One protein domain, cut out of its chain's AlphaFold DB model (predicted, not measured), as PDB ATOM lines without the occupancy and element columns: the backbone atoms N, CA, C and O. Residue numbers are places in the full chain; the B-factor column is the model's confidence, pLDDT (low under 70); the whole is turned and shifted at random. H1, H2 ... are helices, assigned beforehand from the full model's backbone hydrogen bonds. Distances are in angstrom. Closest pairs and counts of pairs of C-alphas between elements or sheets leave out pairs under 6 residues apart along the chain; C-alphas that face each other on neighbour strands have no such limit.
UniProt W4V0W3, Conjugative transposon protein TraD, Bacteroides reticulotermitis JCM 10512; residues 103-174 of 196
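AT A GLANCE: This is residues 103 to 174 of the 196 residues of the protein "Conjugative transposon protein TraD" of Bacteroides reticulotermitis JCM 10512 (UniProt W4V0W3). Picture one long helix, H4, with a small head of three shorter helices, H1, H2 and H3, gathered round its first part, and with its last ten residues, 165 to 174, sticking out as a bare arm. Within the head, H2 crosses H4, H1 crosses H2, and H3 makes a corner with the beginning of H4, where residues 112 to 113 of H1 also come in. The printed part has 72 residues with four named helices, in the order H1, H2, H3, H4, and no named strand; the class is all helix. The whole is compact, with a radius of gyration of the C-alphas of 12.9 A, and its outline is elongated, spanning 43 by 27 by 23 A, the arm of H4 adding to its length.

IN THESE COORDINATES: Start at C-alpha 103, at (135.556, 125.360, 138.431), where H1 begins; it covers residues 103 to 114 and is 15.4 A long from first to last C-alpha. Pass residues 115 to 119 and you reach H2, residues 120 to 132, which begins at C-alpha 120, at (133.118, 126.005, 119.947), and is 18.5 A long. After residues 133 to 136 comes H3, the short one, residues 137 to 144, 10.3 A from first to last C-alpha. Residues 145 to 148 lead on to H4, residues 149 to 174, the longest helix at 37.8 A. Find its beginning at C-alpha 149, at (147.693, 116.037, 125.653), and its end at C-alpha 174, at (133.652, 148.748, 113.077).

HOW THE PARTS SIT: Begin with H1 and look from Ala 108 to Thr 126 of H2: their C-alphas, the closest of the two helices, are 5.2 A apart. H1 and H2 touch, H2 with residues 126 to 130 alone, and their lines are about perpendicular at 71 degrees, only just past a steep tilt. Residues 109 to 113 of H1 alone only just touch H3, with 3 pairs of C-alphas within 8 A; the closest are those of Tyr 109 and Ile 142, 6.6 A apart. H1 and H3 run the same way at a shallow tilt of 14 degrees. Next look at Val 112 and Arg 149, whose C-alphas, the closest of H1 and H4, are 6.7 A apart. Here residues 112 to 113 of H1 touch residues 149 to 153 of H4, and the helices run opposite ways at a steep tilt of 54 degrees. Go on to Gly 127 and Ile 157, where H2 and H4 touch: these closest C-alphas are 4.0 A apart, and 25 pairs are within 8 A. H4 touches H2 with residues 153 to 163 alone, and the two lines are about perpendicular at 75 degrees. H2 and H3 are close but not clearly touching, the closest C-alphas being those of Leu 130 and Phe 139, 7.0 A apart. H3 and H4 touch only at the corner by their link, with the C-alphas of Val 143 and Gly 150 closest at 4.8 A. In H1, H2, H3 and H4, each O i to N i+4 pair is within hydrogen-bond range.

THE WHOLE: The two C-alphas farthest apart are those of Gln 146 and Glu 174, at 43.5 A. Residues 165 to 174 of H4 stand free; without them the body has 62 residues and spans 26 by 24 by 23 A. The printed part has no cut, and its three links, H1 to H2, H2 to H3 and H3 to H4, are tight. The mean pLDDT of the printed part is 92.9, and one printed residue, Glu 174, is under 70.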
ATOM      1  N   GLU A 103     136.472 126.038 139.347       95.44
ATOM      2  CA  GLU A 103     135.556 125.360 138.431       95.44
ATOM      3  C   GLU A 103     136.069 125.440 136.996       95.44
ATOM      4  O   GLU A 103     136.079 124.428 136.299       95.44
ATOM      5  N   GLN A 104     136.558 126.611 136.574       95.31
ATOM      6  CA  GLN A 104     137.142 126.809 135.247       95.31
ATOM      7  C   GLN A 104     138.382 125.936 135.041       95.31
ATOM      8  O   GLN A 104     138.518 125.293 134.000       95.31
ATOM      9  N   MET A 105     139.261 125.861 136.043       94.69
ATOM     10  CA  MET A 105     140.427 124.974 136.011       94.69
ATOM     11  C   MET A 105     140.015 123.498 135.932       94.69
ATOM     12  O   MET A 105     140.556 122.737 135.128       94.69
ATOM     13  N   GLY A 106     139.030 123.094 136.740       94.88
ATOM     14  CA  GLY A 106     138.500 121.732 136.752       94.88
ATOM     15  C   GLY A 106     137.830 121.340 135.434       94.88
ATOM     16  O   GLY A 106     138.025 120.219 134.963       94.88
ATOM     17  N   GLU A 107     137.081 122.251 134.808       95.44
ATOM     18  CA  GLU A 107     136.499 122.028 133.480       95.44
ATOM     19  C   GLU A 107     137.573 121.919 132.405       95.44
ATOM     20  O   GLU A 107     137.545 120.980 131.613       95.44
ATOM     21  N   ALA A 108     138.573 122.805 132.409       95.25
ATOM     22  CA  ALA A 108     139.678 122.722 131.461       95.25
ATOM     23  C   ALA A 108     140.416 121.377 131.572       95.25
ATOM     24  O   ALA A 108     140.691 120.727 130.560       95.25
ATOM     25  N   TYR A 109     140.647 120.904 132.801       94.94
ATOM     26  CA  TYR A 109     141.185 119.568 133.046       94.94
ATOM     27  C   TYR A 109     140.277 118.474 132.464       94.94
ATOM     28  O   TYR A 109     140.753 117.625 131.706       94.94
ATOM     29  N   ARG A 110     138.968 118.496 132.755       94.81
ATOM     30  CA  ARG A 110     138.014 117.508 132.220       94.81
ATOM     31  C   ARG A 110     137.988 117.508 130.696       94.81
ATOM     32  O   ARG A 110     138.003 116.438 130.089       94.81
ATOM     33  N   HIS A 111     137.987 118.682 130.077       95.06
ATOM     34  CA  HIS A 111     137.975 118.833 128.630       95.06
ATOM     35  C   HIS A 111     139.214 118.219 127.994       95.06
ATOM     36  O   HIS A 111     139.076 117.467 127.030       95.06
ATOM     37  N   VAL A 112     140.407 118.466 128.542       93.88
ATOM     38  CA  VAL A 112     141.658 117.899 128.022       93.88
ATOM     39  C   VAL A 112     141.718 116.391 128.265       93.88
ATOM     40  O   VAL A 112     141.940 115.641 127.315       93.88
ATOM     41  N   VAL A 113     141.454 115.946 129.496       92.31
ATOM     42  CA  VAL A 113     141.685 114.563 129.940       92.31
ATOM     43  C   VAL A 113     140.574 113.602 129.527       92.31
ATOM     44  O   VAL A 113     140.860 112.523 129.011       92.31
ATOM     45  N   HIS A 114     139.308 113.970 129.723       90.94
ATOM     46  CA  HIS A 114     138.173 113.076 129.472       90.94
ATOM     47  C   HIS A 114     137.598 113.189 128.059       90.94
ATOM     48  O   HIS A 114     136.717 112.413 127.709       90.94
ATOM     49  N   ASN A 115     138.112 114.108 127.234       83.44
ATOM     50  CA  ASN A 115     137.694 114.292 125.840       83.44
ATOM     51  C   ASN A 115     136.159 114.330 125.629       83.44
ATOM     52  O   ASN A 115     135.663 113.659 124.721       83.44
ATOM     53  N   PRO A 116     135.385 115.086 126.433       89.50
ATOM     54  CA  PRO A 116     133.966 115.256 126.160       89.50
ATOM     55  C   PRO A 116     133.758 115.980 124.823       89.50
ATOM     56  O   PRO A 116     134.616 116.729 124.351       89.50
ATOM     57  N   THR A 117     132.593 115.778 124.212       91.38
ATOM     58  CA  THR A 117     132.148 116.596 123.081       91.38
ATOM     59  C   THR A 117     131.823 117.998 123.587       91.38
ATOM     60  O   THR A 117     130.852 118.164 124.326       91.38
ATOM     61  N   ILE A 118     132.632 118.982 123.200       92.94
ATOM     62  CA  ILE A 118     132.512 120.378 123.642       92.94
ATOM     63  C   ILE A 118     132.151 121.302 122.480       92.94
ATOM     64  O   ILE A 118     132.555 121.061 121.338       92.94
ATOM     65  N   THR A 119     131.384 122.349 122.775       95.75
ATOM     66  CA  THR A 119     131.000 123.383 121.802       95.75
ATOM     67  C   THR A 119     132.192 124.270 121.433       95.75
ATOM     68  O   THR A 119     133.211 124.276 122.120       95.75
ATOM     69  N   GLU A 120     132.077 125.047 120.353       94.38
ATOM     70  CA  GLU A 120     133.118 126.005 119.947       94.38
ATOM     71  C   GLU A 120     133.387 127.058 121.036       94.38
ATOM     72  O   GLU A 120     134.537 127.331 121.363       94.38
ATOM     73  N   GLU A 121     132.334 127.565 121.682       94.62
ATOM     74  CA  GLU A 121     132.446 128.490 122.818       94.62
ATOM     75  C   GLU A 121     133.219 127.865 123.987       94.62
ATOM     76  O   GLU A 121     134.104 128.490 124.567       94.62
ATOM     77  N   GLN A 122     132.945 126.596 124.302       95.69
ATOM     78  CA  GLN A 122     133.674 125.878 125.344       95.69
ATOM     79  C   GLN A 122     135.135 125.632 124.959       95.69
ATOM     80  O   GLN A 122     135.996 125.651 125.838       95.69
ATOM     81  N   GLN A 123     135.442 125.412 123.676       95.88
ATOM     82  CA  GLN A 123     136.825 125.311 123.199       95.88
ATOM     83  C   GLN A 123     137.566 126.637 123.370       95.88
ATOM     84  O   GLN A 123     138.681 126.633 123.890       95.88
ATOM     85  N   GLU A 124     136.937 127.753 122.992       96.19
ATOM     86  CA  GLU A 124     137.480 129.100 123.189       96.19
ATOM     87  C   GLU A 124     137.730 129.378 124.681       96.19
ATOM     88  O   GLU A 124     138.835 129.763 125.069       96.19
ATOM     89  N   GLU A 125     136.739 129.114 125.536       95.88
ATOM     90  CA  GLU A 125     136.833 129.325 126.985       95.88
ATOM     91  C   GLU A 125     137.930 128.462 127.619       95.88
ATOM     92  O   GLU A 125     138.732 128.934 128.426       95.88
ATOM     93  N   THR A 126     138.010 127.197 127.209       97.00
ATOM     94  CA  THR A 126     139.046 126.274 127.681       97.00
ATOM     95  C   THR A 126     140.429 126.739 127.244       97.00
ATOM     96  O   THR A 126     141.355 126.734 128.051       97.00
ATOM     97  N   GLY A 127     140.571 127.186 125.993       97.06
ATOM     98  CA  GLY A 127     141.808 127.765 125.480       97.06
ATOM     99  C   GLY A 127     142.254 128.989 126.276       97.06
ATOM    100  O   GLY A 127     143.425 129.082 126.645       97.06
ATOM    101  N   ARG A 128     141.319 129.882 126.628       96.62
ATOM    102  CA  ARG A 128     141.581 131.046 127.489       96.62
ATOM    103  C   ARG A 128     142.093 130.632 128.868       96.62
ATOM    104  O   ARG A 128     143.072 131.187 129.358       96.62
ATOM    105  N   VAL A 129     141.430 129.666 129.507       96.88
ATOM    106  CA  VAL A 129     141.811 129.170 130.839       96.88
ATOM    107  C   VAL A 129     143.190 128.510 130.799       96.88
ATOM    108  O   VAL A 129     144.028 128.818 131.642       96.88
ATOM    109  N   LEU A 130     143.459 127.660 129.805       96.50
ATOM    110  CA  LEU A 130     144.758 127.003 129.634       96.50
ATOM    111  C   LEU A 130     145.884 128.012 129.387       96.50
ATOM    112  O   LEU A 130     146.969 127.856 129.942       96.50
ATOM    113  N   LEU A 131     145.621 129.066 128.611       96.19
ATOM    114  CA  LEU A 131     146.580 130.148 128.405       96.19
ATOM    115  C   LEU A 131     146.893 130.884 129.715       96.19
ATOM    116  O   LEU A 131     148.062 131.132 130.001       96.19
ATOM    117  N   ASN A 132     145.875 131.187 130.525       94.94
ATOM    118  CA  ASN A 132     146.051 131.834 131.830       94.94
ATOM    119  C   ASN A 132     146.778 130.945 132.850       94.94
ATOM    120  O   ASN A 132     147.418 131.459 133.762       94.94
ATOM    121  N   LEU A 133     146.684 129.620 132.709       94.75
ATOM    122  CA  LEU A 133     147.398 128.661 133.553       94.75
ATOM    123  C   LEU A 133     148.857 128.450 133.133       94.75
ATOM    124  O   LEU A 133     149.608 127.809 133.871       94.75
ATOM    125  N   LYS A 134     149.281 128.946 131.966       94.06
ATOM    126  CA  LYS A 134     150.633 128.720 131.447       94.06
ATOM    127  C   LYS A 134     151.696 129.196 132.445       94.06
ATOM    128  O   LYS A 134     151.643 130.320 132.931       94.06
ATOM    129  N   GLY A 135     152.685 128.343 132.713       91.31
ATOM    130  CA  GLY A 135     153.744 128.618 133.692       91.31
ATOM    131  C   GLY A 135     153.386 128.260 135.139       91.31
ATOM    132  O   GLY A 135     154.154 128.582 136.040       91.31
ATOM    133  N   THR A 136     152.249 127.597 135.370       94.50
ATOM    134  CA  THR A 136     151.897 126.992 136.664       94.50
ATOM    135  C   THR A 136     152.132 125.481 136.647       94.50
ATOM    136  O   THR A 136     152.006 124.841 135.602       94.50
ATOM    137  N   ASP A 137     152.368 124.883 137.817       94.75
ATOM    138  CA  ASP A 137     152.507 123.423 137.957       94.75
ATOM    139  C   ASP A 137     151.256 122.665 137.481       94.75
ATOM    140  O   ASP A 137     151.346 121.547 136.974       94.75
ATOM    141  N   MET A 138     150.074 123.282 137.597       92.19
ATOM    142  CA  MET A 138     148.822 122.700 137.115       92.19
ATOM    143  C   MET A 138     148.810 122.560 135.588       92.19
ATOM    144  O   MET A 138     148.356 121.542 135.065       92.19
ATOM    145  N   PHE A 139     149.324 123.556 134.861       95.56
ATOM    146  CA  PHE A 139     149.447 123.473 133.405       95.56
ATOM    147  C   PHE A 139     150.393 122.342 132.995       95.56
ATOM    148  O   PHE A 139     150.038 121.514 132.153       95.56
ATOM    149  N   GLU A 140     151.549 122.248 133.653       95.19
ATOM    150  CA  GLU A 140     152.517 121.178 133.405       95.19
ATOM    151  C   GLU A 140     151.925 119.794 133.707       95.19
ATOM    152  O   GLU A 140     152.094 118.860 132.920       95.19
ATOM    153  N   ALA A 141     151.150 119.652 134.787       93.62
ATOM    154  CA  ALA A 141     150.433 118.417 135.109       93.62
ATOM    155  C   ALA A 141     149.401 118.022 134.031       93.62
ATOM    156  O   ALA A 141     149.257 116.841 133.701       93.62
ATOM    157  N   ILE A 142     148.691 118.996 133.446       93.25
ATOM    158  CA  ILE A 142     147.735 118.749 132.354       93.25
ATOM    159  C   ILE A 142     148.467 118.258 131.094       93.25
ATOM    160  O   ILE A 142     148.050 117.255 130.503       93.25
ATOM    161  N   VAL A 143     149.553 118.930 130.700       94.69
ATOM    162  CA  VAL A 143     150.303 118.651 129.460       94.69
ATOM    163  C   VAL A 143     151.094 117.342 129.543       94.69
ATOM    164  O   VAL A 143     151.087 116.557 128.595       94.69
ATOM    165  N   SER A 144     151.733 117.068 130.684       91.19
ATOM    166  CA  SER A 144     152.621 115.909 130.881       91.19
ATOM    167  C   SER A 144     151.907 114.572 131.092       91.19
ATOM    168  O   SER A 144     152.540 113.521 130.996       91.19
ATOM    169  N   GLY A 145     150.602 114.567 131.378       86.94
ATOM    170  CA  GLY A 145     149.951 113.358 131.888       86.94
ATOM    171  C   GLY A 145     149.879 112.180 130.904       86.94
ATOM    172  O   GLY A 145     149.984 111.033 131.331       86.94
ATOM    173  N   GLN A 146     149.685 112.426 129.603       89.06
ATOM    174  CA  GLN A 146     149.660 111.391 128.555       89.06
ATOM    175  C   GLN A 146     150.146 111.955 127.212       89.06
ATOM    176  O   GLN A 146     149.960 113.148 126.953       89.06
ATOM    177  N   PRO A 147     150.703 111.109 126.322       86.31
ATOM    178  CA  PRO A 147     151.077 111.538 124.976       86.31
ATOM    179  C   PRO A 147     149.854 112.080 124.219       86.31
ATOM    180  O   PRO A 147     148.756 111.534 124.327       86.31
ATOM    181  N   GLY A 148     150.042 113.172 123.475       87.94
ATOM    182  CA  GLY A 148     148.979 113.857 122.726       87.94
ATOM    183  C   GLY A 148     148.149 114.865 123.534       87.94
ATOM    184  O   GLY A 148     147.357 115.601 122.947       87.94
ATOM    185  N   ARG A 149     148.331 114.963 124.863       91.88
ATOM    186  CA  ARG A 149     147.693 116.037 125.653       91.88
ATOM    187  C   ARG A 149     148.248 117.413 125.301       91.88
ATOM    188  O   ARG A 149     147.460 118.345 125.194       91.88
ATOM    189  N   GLY A 150     149.561 117.519 125.080       93.50
ATOM    190  CA  GLY A 150     150.211 118.756 124.631       93.50
ATOM    191  C   GLY A 150     149.599 119.292 123.339       93.50
ATOM    192  O   GLY A 150     149.062 120.391 123.342       93.50
ATOM    193  N   ASP A 151     149.538 118.463 122.292       95.06
ATOM    194  CA  ASP A 151     148.951 118.850 120.999       95.06
ATOM    195  C   ASP A 151     147.508 119.353 121.147       95.06
ATOM    196  O   ASP A 151     147.090 120.320 120.513       95.06
ATOM    197  N   LYS A 152     146.726 118.710 122.019       94.62
ATOM    198  CA  LYS A 152     145.348 119.119 122.283       94.62
ATOM    199  C   LYS A 152     145.260 120.458 123.015       94.62
ATOM    200  O   LYS A 152     144.404 121.275 122.680       94.62
ATOM    201  N   VAL A 153     146.109 120.669 124.020       96.50
ATOM    202  CA  VAL A 153     146.219 121.953 124.727       96.50
ATOM    203  C   VAL A 153     146.608 123.054 123.742       96.50
ATOM    204  O   VAL A 153     145.967 124.104 123.732       96.50
ATOM    205  N   ASP A 154     147.562 122.785 122.852       96.75
ATOM    206  CA  ASP A 154     147.987 123.721 121.811       96.75
ATOM    207  C   ASP A 154     146.848 124.057 120.844       96.75
ATOM    208  O   ASP A 154     146.630 125.229 120.534       96.75
ATOM    209  N   ILE A 155     146.069 123.064 120.401       96.75
ATOM    210  CA  ILE A 155     144.882 123.293 119.562       96.75
ATOM    211  C   ILE A 155     143.884 124.208 120.280       96.75
ATOM    212  O   ILE A 155     143.441 125.190 119.693       96.75
ATOM    213  N   LEU A 156     143.558 123.934 121.547       97.19
ATOM    214  CA  LEU A 156     142.591 124.729 122.315       97.19
ATOM    215  C   LEU A 156     143.060 126.177 122.510       97.19
ATOM    216  O   LEU A 156     142.283 127.111 122.306       97.19
ATOM    217  N   ILE A 157     144.334 126.381 122.853       97.69
ATOM    218  CA  ILE A 157     144.918 127.724 122.989       97.69
ATOM    219  C   ILE A 157     144.891 128.459 121.643       97.69
ATOM    220  O   ILE A 157     144.504 129.628 121.590       97.69
ATOM    221  N   ASN A 158     145.242 127.789 120.545       98.00
ATOM    222  CA  ASN A 158     145.210 128.393 119.213       98.00
ATOM    223  C   ASN A 158     143.786 128.750 118.763       98.00
ATOM    224  O   ASN A 158     143.593 129.809 118.160       98.00
ATOM    225  N   THR A 159     142.783 127.929 119.093       97.31
ATOM    226  CA  THR A 159     141.364 128.249 118.869       97.31
ATOM    227  C   THR A 159     140.989 129.552 119.575       97.31
ATOM    228  O   THR A 159     140.442 130.455 118.940       97.31
ATOM    229  N   TYR A 160     141.364 129.702 120.852       97.25
ATOM    230  CA  TYR A 160     141.135 130.939 121.602       97.25
ATOM    231  C   TYR A 160     141.829 132.153 120.974       97.25
ATOM    232  O   TYR A 160     141.192 133.180 120.737       97.25
ATOM    233  N   LEU A 161     143.122 132.044 120.653       97.38
ATOM    234  CA  LEU A 161     143.886 133.151 120.069       97.38
ATOM    235  C   LEU A 161     143.329 133.582 118.706       97.38
ATOM    236  O   LEU A 161     143.294 134.777 118.410       97.38
ATOM    237  N   THR A 162     142.857 132.633 117.899       97.31
ATOM    238  CA  THR A 162     142.237 132.916 116.596       97.31
ATOM    239  C   THR A 162     140.912 133.659 116.766       97.31
ATOM    240  O   THR A 162     140.688 134.680 116.112       97.31
ATOM    241  N   ALA A 163     140.052 133.197 117.679       96.06
ATOM    242  CA  ALA A 163     138.788 133.862 117.992       96.06
ATOM    243  C   ALA A 163     139.015 135.277 118.552       96.06
ATOM    244  O   ALA A 163     138.346 136.227 118.142       96.06
ATOM    245  N   PHE A 164     140.009 135.439 119.426       94.69
ATOM    246  CA  PHE A 164     140.395 136.732 119.981       94.69
ATOM    247  C   PHE A 164     140.870 137.707 118.896       94.69
ATOM    248  O   PHE A 164     140.376 138.831 118.819       94.69
ATOM    249  N   GLN A 165     141.781 137.278 118.014       94.94
ATOM    250  CA  GLN A 165     142.272 138.111 116.911       94.94
ATOM    251  C   GLN A 165     141.145 138.538 115.967       94.94
ATOM    252  O   GLN A 165     141.088 139.701 115.568       94.94
ATOM    253  N   LYS A 166     140.215 137.626 115.655       94.94
ATOM    254  CA  LYS A 166     139.030 137.934 114.848       94.94
ATOM    255  C   LYS A 166     138.177 139.030 115.499       94.94
ATOM    256  O   LYS A 166     137.884 140.024 114.841       94.94
ATOM    257  N   LYS A 167     137.867 138.909 116.795       91.44
ATOM    258  CA  LYS A 167     137.105 139.921 117.555       91.44
ATOM    259  C   LYS A 167     137.811 141.284 117.580       91.44
ATOM    260  O   LYS A 167     137.166 142.324 117.461       91.44
ATOM    261  N   VAL A 168     139.140 141.298 117.707       92.38
ATOM    262  CA  VAL A 168     139.946 142.533 117.660       92.38
ATOM    263  C   VAL A 168     139.896 143.186 116.274       92.38
ATOM    264  O   VAL A 168     139.759 144.409 116.175       92.38
ATOM    265  N   ALA A 169     139.975 142.391 115.205       91.50
ATOM    266  CA  ALA A 169     139.879 142.883 113.834       91.50
ATOM    267  C   ALA A 169     138.483 143.445 113.521       91.50
ATOM    268  O   ALA A 169     138.386 144.527 112.948       91.50
ATOM    269  N   GLU A 170     137.417 142.767 113.952       89.12
ATOM    270  CA  GLU A 170     136.027 143.223 113.807       89.12
ATOM    271  C   GLU A 170     135.806 144.560 114.521       89.12
ATOM    272  O   GLU A 170     135.369 145.522 113.896       89.12
ATOM    273  N   ARG A 171     136.236 144.683 115.785       80.75
ATOM    274  CA  ARG A 171     136.159 145.950 116.531       80.75
ATOM    275  C   ARG A 171     136.936 147.085 115.856       80.75
ATOM    276  O   ARG A 171     136.521 148.239 115.919       80.75
ATOM    277  N   SER A 172     138.063 146.765 115.224       78.69
ATOM    278  CA  SER A 172     138.869 147.745 114.487       78.69
ATOM    279  C   SER A 172     138.191 148.158 113.176       78.69
ATOM    280  O   SER A 172     138.178 149.341 112.843       78.69
ATOM    281  N   ALA A 173     137.570 147.220 112.459       70.62
ATOM    282  CA  ALA A 173     136.812 147.498 111.240       70.62
ATOM    283  C   ALA A 173     135.528 148.300 111.520       70.62
ATOM    284  O   ALA A 173     135.175 149.183 110.747       70.62
ATOM    285  N   GLU A 174     134.871 148.051 112.649       58.91
ATOM    286  CA  GLU A 174     133.652 148.748 113.077       58.91
ATOM    287  C   GLU A 174     133.938 150.153 113.643       58.91
ATOM    288  O   GLU A 174     133.053 151.004 113.708       58.91
TER     289      GLU A 174